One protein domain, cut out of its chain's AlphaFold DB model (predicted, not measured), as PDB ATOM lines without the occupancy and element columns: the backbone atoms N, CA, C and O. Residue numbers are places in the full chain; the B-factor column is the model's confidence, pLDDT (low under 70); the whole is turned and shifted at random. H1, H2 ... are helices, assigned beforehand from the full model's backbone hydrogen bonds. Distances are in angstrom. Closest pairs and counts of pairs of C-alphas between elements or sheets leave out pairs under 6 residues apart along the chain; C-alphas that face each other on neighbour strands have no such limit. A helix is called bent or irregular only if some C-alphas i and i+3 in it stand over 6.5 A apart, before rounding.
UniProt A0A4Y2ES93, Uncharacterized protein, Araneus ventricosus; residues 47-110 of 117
ATOM      1  N   HIS A  47     -13.030  24.382 -53.339       74.62
ATOM      2  CA  HIS A  47     -11.889  25.288 -53.453       74.62
ATOM      3  C   HIS A  47     -11.946  26.321 -52.319       74.62
ATOM      4  O   HIS A  47     -12.867  27.135 -52.274       74.62
ATOM      5  N   HIS A  48     -10.984  26.296 -51.396       71.00
ATOM      6  CA  HIS A  48     -10.928  27.215 -50.251       71.00
ATOM      7  C   HIS A  48      -9.524  27.796 -50.078       71.00
ATOM      8  O   HIS A  48      -8.538  27.163 -50.449       71.00
ATOM      9  N   ALA A  49      -9.425  28.995 -49.504       70.19
ATOM     10  CA  ALA A  49      -8.145  29.606 -49.165       70.19
ATOM     11  C   ALA A  49      -7.470  28.862 -48.002       70.19
ATOM     12  O   ALA A  49      -8.129  28.428 -47.056       70.19
ATOM     13  N   LYS A  50      -6.134  28.773 -48.016       68.19
ATOM     14  CA  LYS A  50      -5.338  28.131 -46.953       68.19
ATOM     15  C   LYS A  50      -5.207  29.026 -45.710       68.19
ATOM     16  O   LYS A  50      -4.094  29.265 -45.245       68.19
ATOM     17  N   THR A  51      -6.309  29.546 -45.171       67.94
ATOM     18  CA  THR A  51      -6.269  30.330 -43.926       67.94
ATOM     19  C   THR A  51      -6.343  29.408 -42.698       67.94
ATOM     20  O   THR A  51      -6.963  28.341 -42.765       67.94
ATOM     21  N   PRO A  52      -5.711  29.772 -41.565       67.50
ATOM     22  CA  PRO A  52      -5.701  28.940 -40.357       67.50
ATOM     23  C   PRO A  52      -7.101  28.601 -39.832       67.50
ATOM     24  O   PRO A  52      -7.330  27.488 -39.373       67.50
ATOM     25  N   VAL A  53      -8.046  29.535 -39.977       66.75
ATOM     26  CA  VAL A  53      -9.448  29.387 -39.557       66.75
ATOM     27  C   VAL A  53     -10.136  28.236 -40.298       66.75
ATOM     28  O   VAL A  53     -10.878  27.469 -39.693       66.75
ATOM     29  N   TYR A  54      -9.843  28.038 -41.588       62.22
ATOM     30  CA  TYR A  54     -10.410  26.920 -42.346       62.22
ATOM     31  C   TYR A  54      -9.782  25.571 -41.996       62.22
ATOM     32  O   TYR A  54     -10.448  24.556 -42.162       62.22
ATOM     33  N   ARG A  55      -8.550  25.534 -41.468       62.41
ATOM     34  CA  ARG A  55      -7.916  24.271 -41.045       62.41
ATOM     35  C   ARG A  55      -8.586  23.652 -39.820       62.41
ATOM     36  O   ARG A  55      -8.539  22.437 -39.675       62.41
ATOM     37  N   SER A  56      -9.173  24.472 -38.948       62.78
ATOM     38  CA  SER A  56      -9.887  24.002 -37.755       62.78
ATOM     39  C   SER A  56     -11.394  23.830 -37.984       62.78
ATOM     40  O   SER A  56     -11.983  22.924 -37.400       62.78
ATOM     41  N   LEU A  57     -12.016  24.660 -38.836       57.28
ATOM     42  CA  LEU A  57     -13.460  24.614 -39.126       57.28
ATOM     43  C   LEU A  57     -13.857  23.573 -40.175       57.28
ATOM     44  O   LEU A  57     -14.927  22.973 -40.057       57.28
ATOM     45  N   LEU A  58     -13.021  23.328 -41.189       58.66
ATOM     46  CA  LEU A  58     -13.185  22.150 -42.034       58.66
ATOM     47  C   LEU A  58     -12.657  20.971 -41.231       58.66
ATOM     48  O   LEU A  58     -11.505  20.578 -41.388       58.66
ATOM     49  N   LEU A  59     -13.502  20.422 -40.353       58.66
ATOM     50  CA  LEU A  59     -13.296  19.085 -39.813       58.66
ATOM     51  C   LEU A  59     -12.928  18.197 -41.013       58.66
ATOM     52  O   LEU A  59     -13.799  17.991 -41.866       58.66
ATOM     53  N   PRO A  60     -11.695  17.667 -41.119       63.78
ATOM     54  CA  PRO A  60     -11.302  16.809 -42.241       63.78
ATOM     55  C   PRO A  60     -12.271  15.625 -42.415       63.78
ATOM     56  O   PRO A  60     -12.441  15.090 -43.509       63.78
ATOM     57  N   ASN A  61     -12.999  15.300 -41.348       69.25
ATOM     58  CA  ASN A  61     -14.046  14.296 -41.285       69.25
ATOM     59  C   ASN A  61     -15.241  14.573 -42.207       69.25
ATOM     60  O   ASN A  61     -15.791  13.618 -42.745       69.25
ATOM     61  N   TYR A  62     -15.677  15.825 -42.405       77.69
ATOM     62  CA  TYR A  62     -16.893  16.084 -43.190       77.69
ATOM     63  C   TYR A  62     -16.670  15.850 -44.695       77.69
ATOM     64  O   TYR A  62     -17.365  15.002 -45.259       77.69
ATOM     65  N   PRO A  63     -15.676  16.481 -45.355       75.88
ATOM     66  CA  PRO A  63     -15.388  16.187 -46.760       75.88
ATOM     67  C   PRO A  63     -15.021  14.714 -46.983       75.88
ATOM     68  O   PRO A  63     -15.476  14.116 -47.957       75.88
ATOM     69  N   SER A  64     -14.286  14.098 -46.045       76.12
ATOM     70  CA  SER A  64     -13.939  12.673 -46.105       76.12
ATOM     71  C   SER A  64     -15.164  11.758 -46.025       76.12
ATOM     72  O   SER A  64     -15.231  10.780 -46.764       76.12
ATOM     73  N   LYS A  65     -16.146  12.060 -45.164       81.88
ATOM     74  CA  LYS A  65     -17.378  11.266 -45.012       81.88
ATOM     75  C   LYS A  65     -18.254  11.293 -46.266       81.88
ATOM     76  O   LYS A  65     -18.990  10.344 -46.521       81.88
ATOM     77  N   HIS A  66     -18.180  12.375 -47.036       83.06
ATOM     78  CA  HIS A  66     -18.995  12.587 -48.231       83.06
ATOM     79  C   HIS A  66     -18.234  12.353 -49.545       83.06
ATOM     80  O   HIS A  66     -18.775  12.647 -50.607       83.06
ATOM     81  N   TYR A  67     -17.003  11.826 -49.487       81.69
ATOM     82  CA  TYR A  67     -16.135  11.610 -50.654       81.69
ATOM     83  C   TYR A  67     -15.951  12.869 -51.512       81.69
ATOM     84  O   TYR A  67     -15.847  12.801 -52.736       81.69
ATOM     85  N   ILE A  68     -15.925  14.036 -50.864       81.12
ATOM     86  CA  ILE A  68     -15.763  15.315 -51.544       81.12
ATOM     87  C   ILE A  68     -14.262  15.599 -51.658       81.12
ATOM     88  O   ILE A  68     -13.610  15.818 -50.631       81.12
ATOM     89  N   PRO A  69     -13.687  15.615 -52.873       77.00
ATOM     90  CA  PRO A  69     -12.289  15.964 -53.055       77.00
ATOM     91  C   PRO A  69     -12.027  17.409 -52.610       77.00
ATOM     92  O   PRO A  69     -12.723  18.354 -52.997       77.00
ATOM     93  N   LEU A  70     -10.980  17.574 -51.802       73.62
ATOM     94  CA  LEU A  70     -10.438  18.873 -51.426       73.62
ATOM     95  C   LEU A  70      -9.302  19.221 -52.386       73.62
ATOM     96  O   LEU A  70      -8.295  18.514 -52.438       73.62
ATOM     97  N   LEU A  71      -9.437  20.322 -53.123       74.75
ATOM     98  CA  LEU A  71      -8.303  20.871 -53.857       74.75
ATOM     99  C   LEU A  71      -7.431  21.661 -52.892       74.75
ATOM    100  O   LEU A  71      -7.902  22.585 -52.228       74.75
ATOM    101  N   SER A  72      -6.151  21.301 -52.833       69.00
ATOM    102  CA  SER A  72      -5.164  22.126 -52.148       69.00
ATOM    103  C   SER A  72      -4.997  23.420 -52.945       69.00
ATOM    104  O   SER A  72      -4.574  23.350 -54.101       69.00
ATOM    105  N   PRO A  73      -5.327  24.595 -52.382       66.56
ATOM    106  CA  PRO A  73      -5.080  25.849 -53.075       66.56
ATOM    107  C   PRO A  73      -3.572  26.010 -53.298       66.56
ATOM    108  O   PRO A  73      -2.763  25.719 -52.408       66.56
ATOM    109  N   LEU A  74      -3.198  26.500 -54.480       65.81
ATOM    110  CA  LEU A  74      -1.838  26.960 -54.750       65.81
ATOM    111  C   LEU A  74      -1.469  28.010 -53.698       65.81
ATOM    112  O   LEU A  74      -2.225  28.958 -53.464       65.81
ATOM    113  N   ALA A  75      -0.320  27.827 -53.042       57.47
ATOM    114  CA  ALA A  75       0.214  28.841 -52.147       57.47
ATOM    115  C   ALA A  75       0.332  30.143 -52.954       57.47
ATOM    116  O   ALA A  75       1.008  30.162 -53.978       57.47
ATOM    117  N   PHE A  76      -0.360  31.197 -52.517       58.75
ATOM    118  CA  PHE A  76      -0.365  32.520 -53.157       58.75
ATOM    119  C   PHE A  76      -1.150  32.667 -54.472       58.75
ATOM    120  O   PHE A  76      -0.919  33.626 -55.205       58.75
ATOM    121  N   SER A  77      -2.133  31.809 -54.763       60.31
ATOM    122  CA  SER A  77      -3.130  32.182 -55.778       60.31
ATOM    123  C   SER A  77      -4.096  33.219 -55.192       60.31
ATOM    124  O   SER A  77      -4.686  32.943 -54.143       60.31
ATOM    125  N   PRO A  78      -4.309  34.384 -55.835       60.00
ATOM    126  CA  PRO A  78      -5.385  35.283 -55.441       60.00
ATOM    127  C   PRO A  78      -6.710  34.517 -55.487       60.00
ATOM    128  O   PRO A  78      -6.943  33.732 -56.412       60.00
ATOM    129  N   ASP A  79      -7.536  34.705 -54.457       60.34
ATOM    130  CA  ASP A  79      -8.808  34.003 -54.311       60.34
ATOM    131  C   ASP A  79      -9.614  34.092 -55.619       60.34
ATOM    132  O   ASP A  79      -9.829  35.197 -56.131       60.34
ATOM    133  N   PRO A  80     -10.139  32.974 -56.156       55.91
ATOM    134  CA  PRO A  80     -10.970  32.996 -57.357       55.91
ATOM    135  C   PRO A  80     -12.330  33.660 -57.114       55.91
ATOM    136  O   PRO A  80     -13.184  33.662 -58.002       55.91
ATOM    137  N   ILE A  81     -12.545  34.267 -55.941       61.62
ATOM    138  CA  ILE A  81     -13.704  35.090 -55.624       61.62
ATOM    139  C   ILE A  81     -13.590  36.423 -56.386       61.62
ATOM    140  O   ILE A  81     -13.536  37.511 -55.812       61.62
ATOM    141  N   ARG A  82     -13.644  36.347 -57.721       61.53
ATOM    142  CA  ARG A  82     -13.860  37.477 -58.641       61.53
ATOM    143  C   ARG A  82     -15.161  38.235 -58.334       61.53
ATOM    144  O   ARG A  82     -15.391  39.307 -58.877       61.53
ATOM    145  N   LEU A  83     -15.995  37.699 -57.438       61.97
ATOM    146  CA  LEU A  83     -17.192  38.345 -56.912       61.97
ATOM    147  C   LEU A  83     -16.883  39.436 -55.872       61.97
ATOM    148  O   LEU A  83     -17.693  40.341 -55.710       61.97
ATOM    149  N   LEU A  84     -15.732  39.412 -55.183       63.44
ATOM    150  CA  LEU A  84     -15.432  40.410 -54.145       63.44
ATOM    151  C   LEU A  84     -15.348  41.846 -54.697       63.44
ATOM    152  O   LEU A  84     -15.953  42.733 -54.094       63.44
ATOM    153  N   PRO A  85     -14.673  42.118 -55.832       66.94
ATOM    154  CA  PRO A  85     -14.703  43.445 -56.447       66.94
ATOM    155  C   PRO A  85     -16.112  43.895 -56.853       66.94
ATOM    156  O   PRO A  85     -16.452  45.064 -56.672       66.94
ATOM    157  N   LEU A  86     -16.950  42.971 -57.343       67.00
ATOM    158  CA  LEU A  86     -18.331  43.266 -57.733       67.00
ATOM    159  C   LEU A  86     -19.166  43.695 -56.520       67.00
ATOM    160  O   LEU A  86     -19.841  44.720 -56.554       67.00
ATOM    161  N   VAL A  87     -19.059  42.946 -55.423       68.81
ATOM    162  CA  VAL A  87     -19.771  43.245 -54.176       68.81
ATOM    163  C   VAL A  87     -19.287  44.560 -53.565       68.81
ATOM    164  O   VAL A  87     -20.102  45.345 -53.092       68.81
ATOM    165  N   LYS A  88     -17.985  44.866 -53.635       70.56
ATOM    166  CA  LYS A  88     -17.455  46.156 -53.165       70.56
ATOM    167  C   LYS A  88     -18.107  47.339 -53.878       70.56
ATOM    168  O   LYS A  88     -18.408  48.324 -53.219       70.56
ATOM    169  N   ASN A  89     -18.357  47.245 -55.184       73.69
ATOM    170  CA  ASN A  89     -19.008  48.324 -55.929       73.69
ATOM    171  C   ASN A  89     -20.481  48.519 -55.538       73.69
ATOM    172  O   ASN A  89     -20.945  49.651 -55.548       73.69
ATOM    173  N   LEU A  90     -21.190  47.457 -55.132       68.50
ATOM    174  CA  LEU A  90     -22.572  47.560 -54.639       68.50
ATOM    175  C   LEU A  90     -22.682  48.298 -53.297       68.50
ATOM    176  O   LEU A  90     -23.740  48.834 -52.984       68.50
ATOM    177  N   PHE A  91     -21.601  48.323 -52.515       70.00
ATOM    178  CA  PHE A  91     -21.557  48.964 -51.198       70.00
ATOM    179  C   PHE A  91     -20.742  50.259 -51.164       70.00
ATOM    180  O   PHE A  91     -20.632  50.880 -50.106       70.00
ATOM    181  N   LYS A  92     -20.162  50.690 -52.292       74.75
ATOM    182  CA  LYS A  92     -19.500  51.996 -52.356       74.75
ATOM    183  C   LYS A  92     -20.542  53.081 -52.067       74.75
ATOM    184  O   LYS A  92     -21.638  53.045 -52.609       74.75
ATOM    185  N   GLU A  93     -20.186  54.002 -51.171       77.06
ATOM    186  CA  GLU A  93     -20.964  55.198 -50.791       77.06
ATOM    187  C   GLU A  93     -22.214  54.968 -49.922       77.06
ATOM    188  O   GLU A  93     -22.859  55.930 -49.510       77.06
ATOM    189  N   GLN A  94     -22.528  53.727 -49.540       74.25
ATOM    190  CA  GLN A  94     -23.666  53.444 -48.661       74.25
ATOM    191  C   GLN A  94     -23.223  53.273 -47.204       74.25
ATOM    192  O   GLN A  94     -22.492  52.345 -46.862       74.25
ATOM    193  N   ARG A  95     -23.713  54.147 -46.316       82.62
ATOM    194  CA  ARG A  95     -23.640  53.932 -44.864       82.62
ATOM    195  C   ARG A  95     -24.804  53.042 -44.447       82.62
ATOM    196  O   ARG A  95     -25.954  53.459 -44.513       82.62
ATOM    197  N   LEU A  96     -24.493  51.813 -44.052       83.50
ATOM    198  CA  LEU A  96     -25.467  50.888 -43.481       83.50
ATOM    199  C   LEU A  96     -25.577  51.178 -41.988       83.50
ATOM    200  O   LEU A  96     -24.557  51.276 -41.304       83.50
ATOM    201  N   SER A  97     -26.802  51.338 -41.500       87.25
ATOM    202  CA  SER A  97     -27.045  51.719 -40.102       87.25
ATOM    203  C   SER A  97     -27.161  50.505 -39.178       87.25
ATOM    204  O   SER A  97     -27.083  50.651 -37.962       87.25
ATOM    205  N   SER A  98     -27.345  49.301 -39.739       90.06
ATOM    206  CA  SER A  98     -27.463  48.059 -38.972       90.06
ATOM    207  C   SER A  98     -27.050  46.815 -39.772       90.06
ATOM    208  O   SER A  98     -26.983  46.826 -41.006       90.06
ATOM    209  N   SER A  99     -26.786  45.710 -39.067       84.44
ATOM    210  CA  SER A  99     -26.445  44.417 -39.679       84.44
ATOM    211  C   SER A  99     -27.642  43.797 -40.418       84.44
ATOM    212  O   SER A  99     -27.480  43.140 -41.450       84.44
ATOM    213  N   GLU A 100     -28.863  44.061 -39.958       89.88
ATOM    214  CA  GLU A 100     -30.107  43.609 -40.580       89.88
ATOM    215  C   GLU A 100     -30.335  44.284 -41.942       89.88
ATOM    216  O   GLU A 100     -30.892  43.675 -42.859       89.88
ATOM    217  N   GLU A 101     -29.888  45.533 -42.111       84.25
ATOM    218  CA  GLU A 101     -29.911  46.230 -43.403       84.25
ATOM    219  C   GLU A 101     -29.007  45.535 -44.436       84.25
ATOM    220  O   GLU A 101     -29.427  45.320 -45.580       84.25
ATOM    221  N   VAL A 102     -27.814  45.089 -44.019       84.56
ATOM    222  CA  VAL A 102     -26.881  44.314 -44.859       84.56
ATOM    223  C   VAL A 102     -27.555  43.029 -45.351       84.56
ATOM    224  O   VAL A 102     -27.515  42.706 -46.544       84.56
ATOM    225  N   GLN A 103     -28.209  42.300 -44.442       84.00
ATOM    226  CA  GLN A 103     -28.819  41.008 -44.751       84.00
ATOM    227  C   GLN A 103     -30.022  41.147 -45.694       84.00
ATOM    228  O   GLN A 103     -30.147  40.372 -46.648       84.00
ATOM    229  N   ARG A 104     -30.870  42.165 -45.488       81.69
ATOM    230  CA  ARG A 104     -32.007  42.454 -46.380       81.69
ATOM    231  C   ARG A 104     -31.550  42.770 -47.803       81.69
ATOM    232  O   ARG A 104     -32.122  42.243 -48.757       81.69
ATOM    233  N   ARG A 105     -30.485  43.563 -47.970       77.06
ATOM    234  CA  ARG A 105     -29.939  43.868 -49.306       77.06
ATOM    235  C   ARG A 105     -29.336  42.644 -49.985       77.06
ATOM    236  O   ARG A 105     -29.587  42.424 -51.167       77.06
ATOM    237  N   LYS A 106     -28.627  41.791 -49.241       77.44
ATOM    238  CA  LYS A 106     -28.096  40.527 -49.775       77.44
ATOM    239  C   LYS A 106     -29.201  39.625 -50.337       77.44
ATOM    240  O   LYS A 106     -29.011  39.019 -51.388       77.44
ATOM    241  N   GLN A 107     -30.351  39.551 -49.664       75.88
ATOM    242  CA  GLN A 107     -31.510  38.789 -50.142       75.88
ATOM    243  C   GLN A 107     -32.181  39.444 -51.359       75.88
ATOM    244  O   GLN A 107     -32.593  38.740 -52.278       75.88
ATOM    245  N   ALA A 108     -32.250  40.777 -51.402       71.44
ATOM    246  CA  ALA A 108     -32.809  41.514 -52.537       71.44
ATOM    247  C   ALA A 108     -31.963  41.382 -53.819       71.44
ATOM    248  O   ALA A 108     -32.521  41.330 -54.913       71.44
ATOM    249  N   CYS A 109     -30.637  41.282 -53.693       64.44
ATOM    250  CA  CYS A 109     -29.703  41.157 -54.818       64.44
ATOM    251  C   CYS A 109     -29.521  39.720 -55.344       64.44
ATOM    252  O   CYS A 109     -28.642  39.498 -56.174       64.44
ATOM    253  N   ASN A 110     -30.309  38.741 -54.884       60.91
ATOM    254  CA  ASN A 110     -30.217  37.360 -55.355       60.91
ATOM    255  C   ASN A 110     -31.412  37.014 -56.270       60.91
ATOM    256  O   ASN A 110     -32.451  36.562 -55.777       60.91
TER     257      ASN A 110
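What this domain is: This is residues 47 to 110 of the 117 residues of an uncharacterized protein of Araneus ventricosus (UniProt A0A4Y2ES93). The printed part is an open, U-shaped course of chain with four short, separate helices strung along it. H1 and H2 lie at one end of the long axis and H3 and H4 at the other, and the long link of residues 66 to 82 runs between these two ends. No helix touches another, and residues 51 to 57, 61 to 68 and 92 to 101 stand free. The printed part has 64 residues with four named helices, in the order H1, H2, H3, H4, and no named strand; the class is all helix, though only 30 of the 64 residues are in named elements. The whole is only just extended, close to loose, with a radius of gyration of the C-alphas of 16.3 A, and is elongated, spanning 41 by 25 by 22 A.

Where its parts are: H1 holds residues 52 to 57 and is 9.0 A from first to last C-alpha; C-alpha 52 is at (-5.701, 28.940, -40.357). H2 follows at residues 61 to 65, Asn 61 to Lys 65, with a length of 5.8 A. H3 runs from Leu 83 to Phe 91 over 12.8 A, beginning with C-alpha 83 at (-17.192, 38.345, -56.912). H4, residues 99 to 108, is the longest helix with 10 residues and 14.6 A; C-alpha 108 is at (-32.809, 41.514, -52.537).

How they stand to each other: H1 and H2 are apart, with no C-alpha of the one within 8 A of the other, although a tight link of 3 residues joins them. H2 and H3 are apart, and so are H3 and H4. H1 is apart from H3 and from H4, and H2 is apart from H4. No two helices form a hairpin, and no helix is bent or irregular. In H2, H3 and H4 every O i to N i+4 pair is within hydrogen-bond range; in H1 it is 1 of 2 pairs.

The domain as a whole: The C-alphas of Lys 65 and Glu 93 are the two farthest apart, at 44.5 A, and those of His 47 and Asn 110, the first and last printed residues, are 22.0 A apart. The printed part has no cut. The link from H2 to H3 is long, with 17 residues whose C-alphas lie 8 to 22 A from the mean of the C-alphas; the link from H3 to H4 is short, with 7 residues. The mean pLDDT of the printed part of this model is 71.2, and 31 residues are under 70: residues 50 to 61, residues 72 to 87, residue 90 and residues 109 to 110.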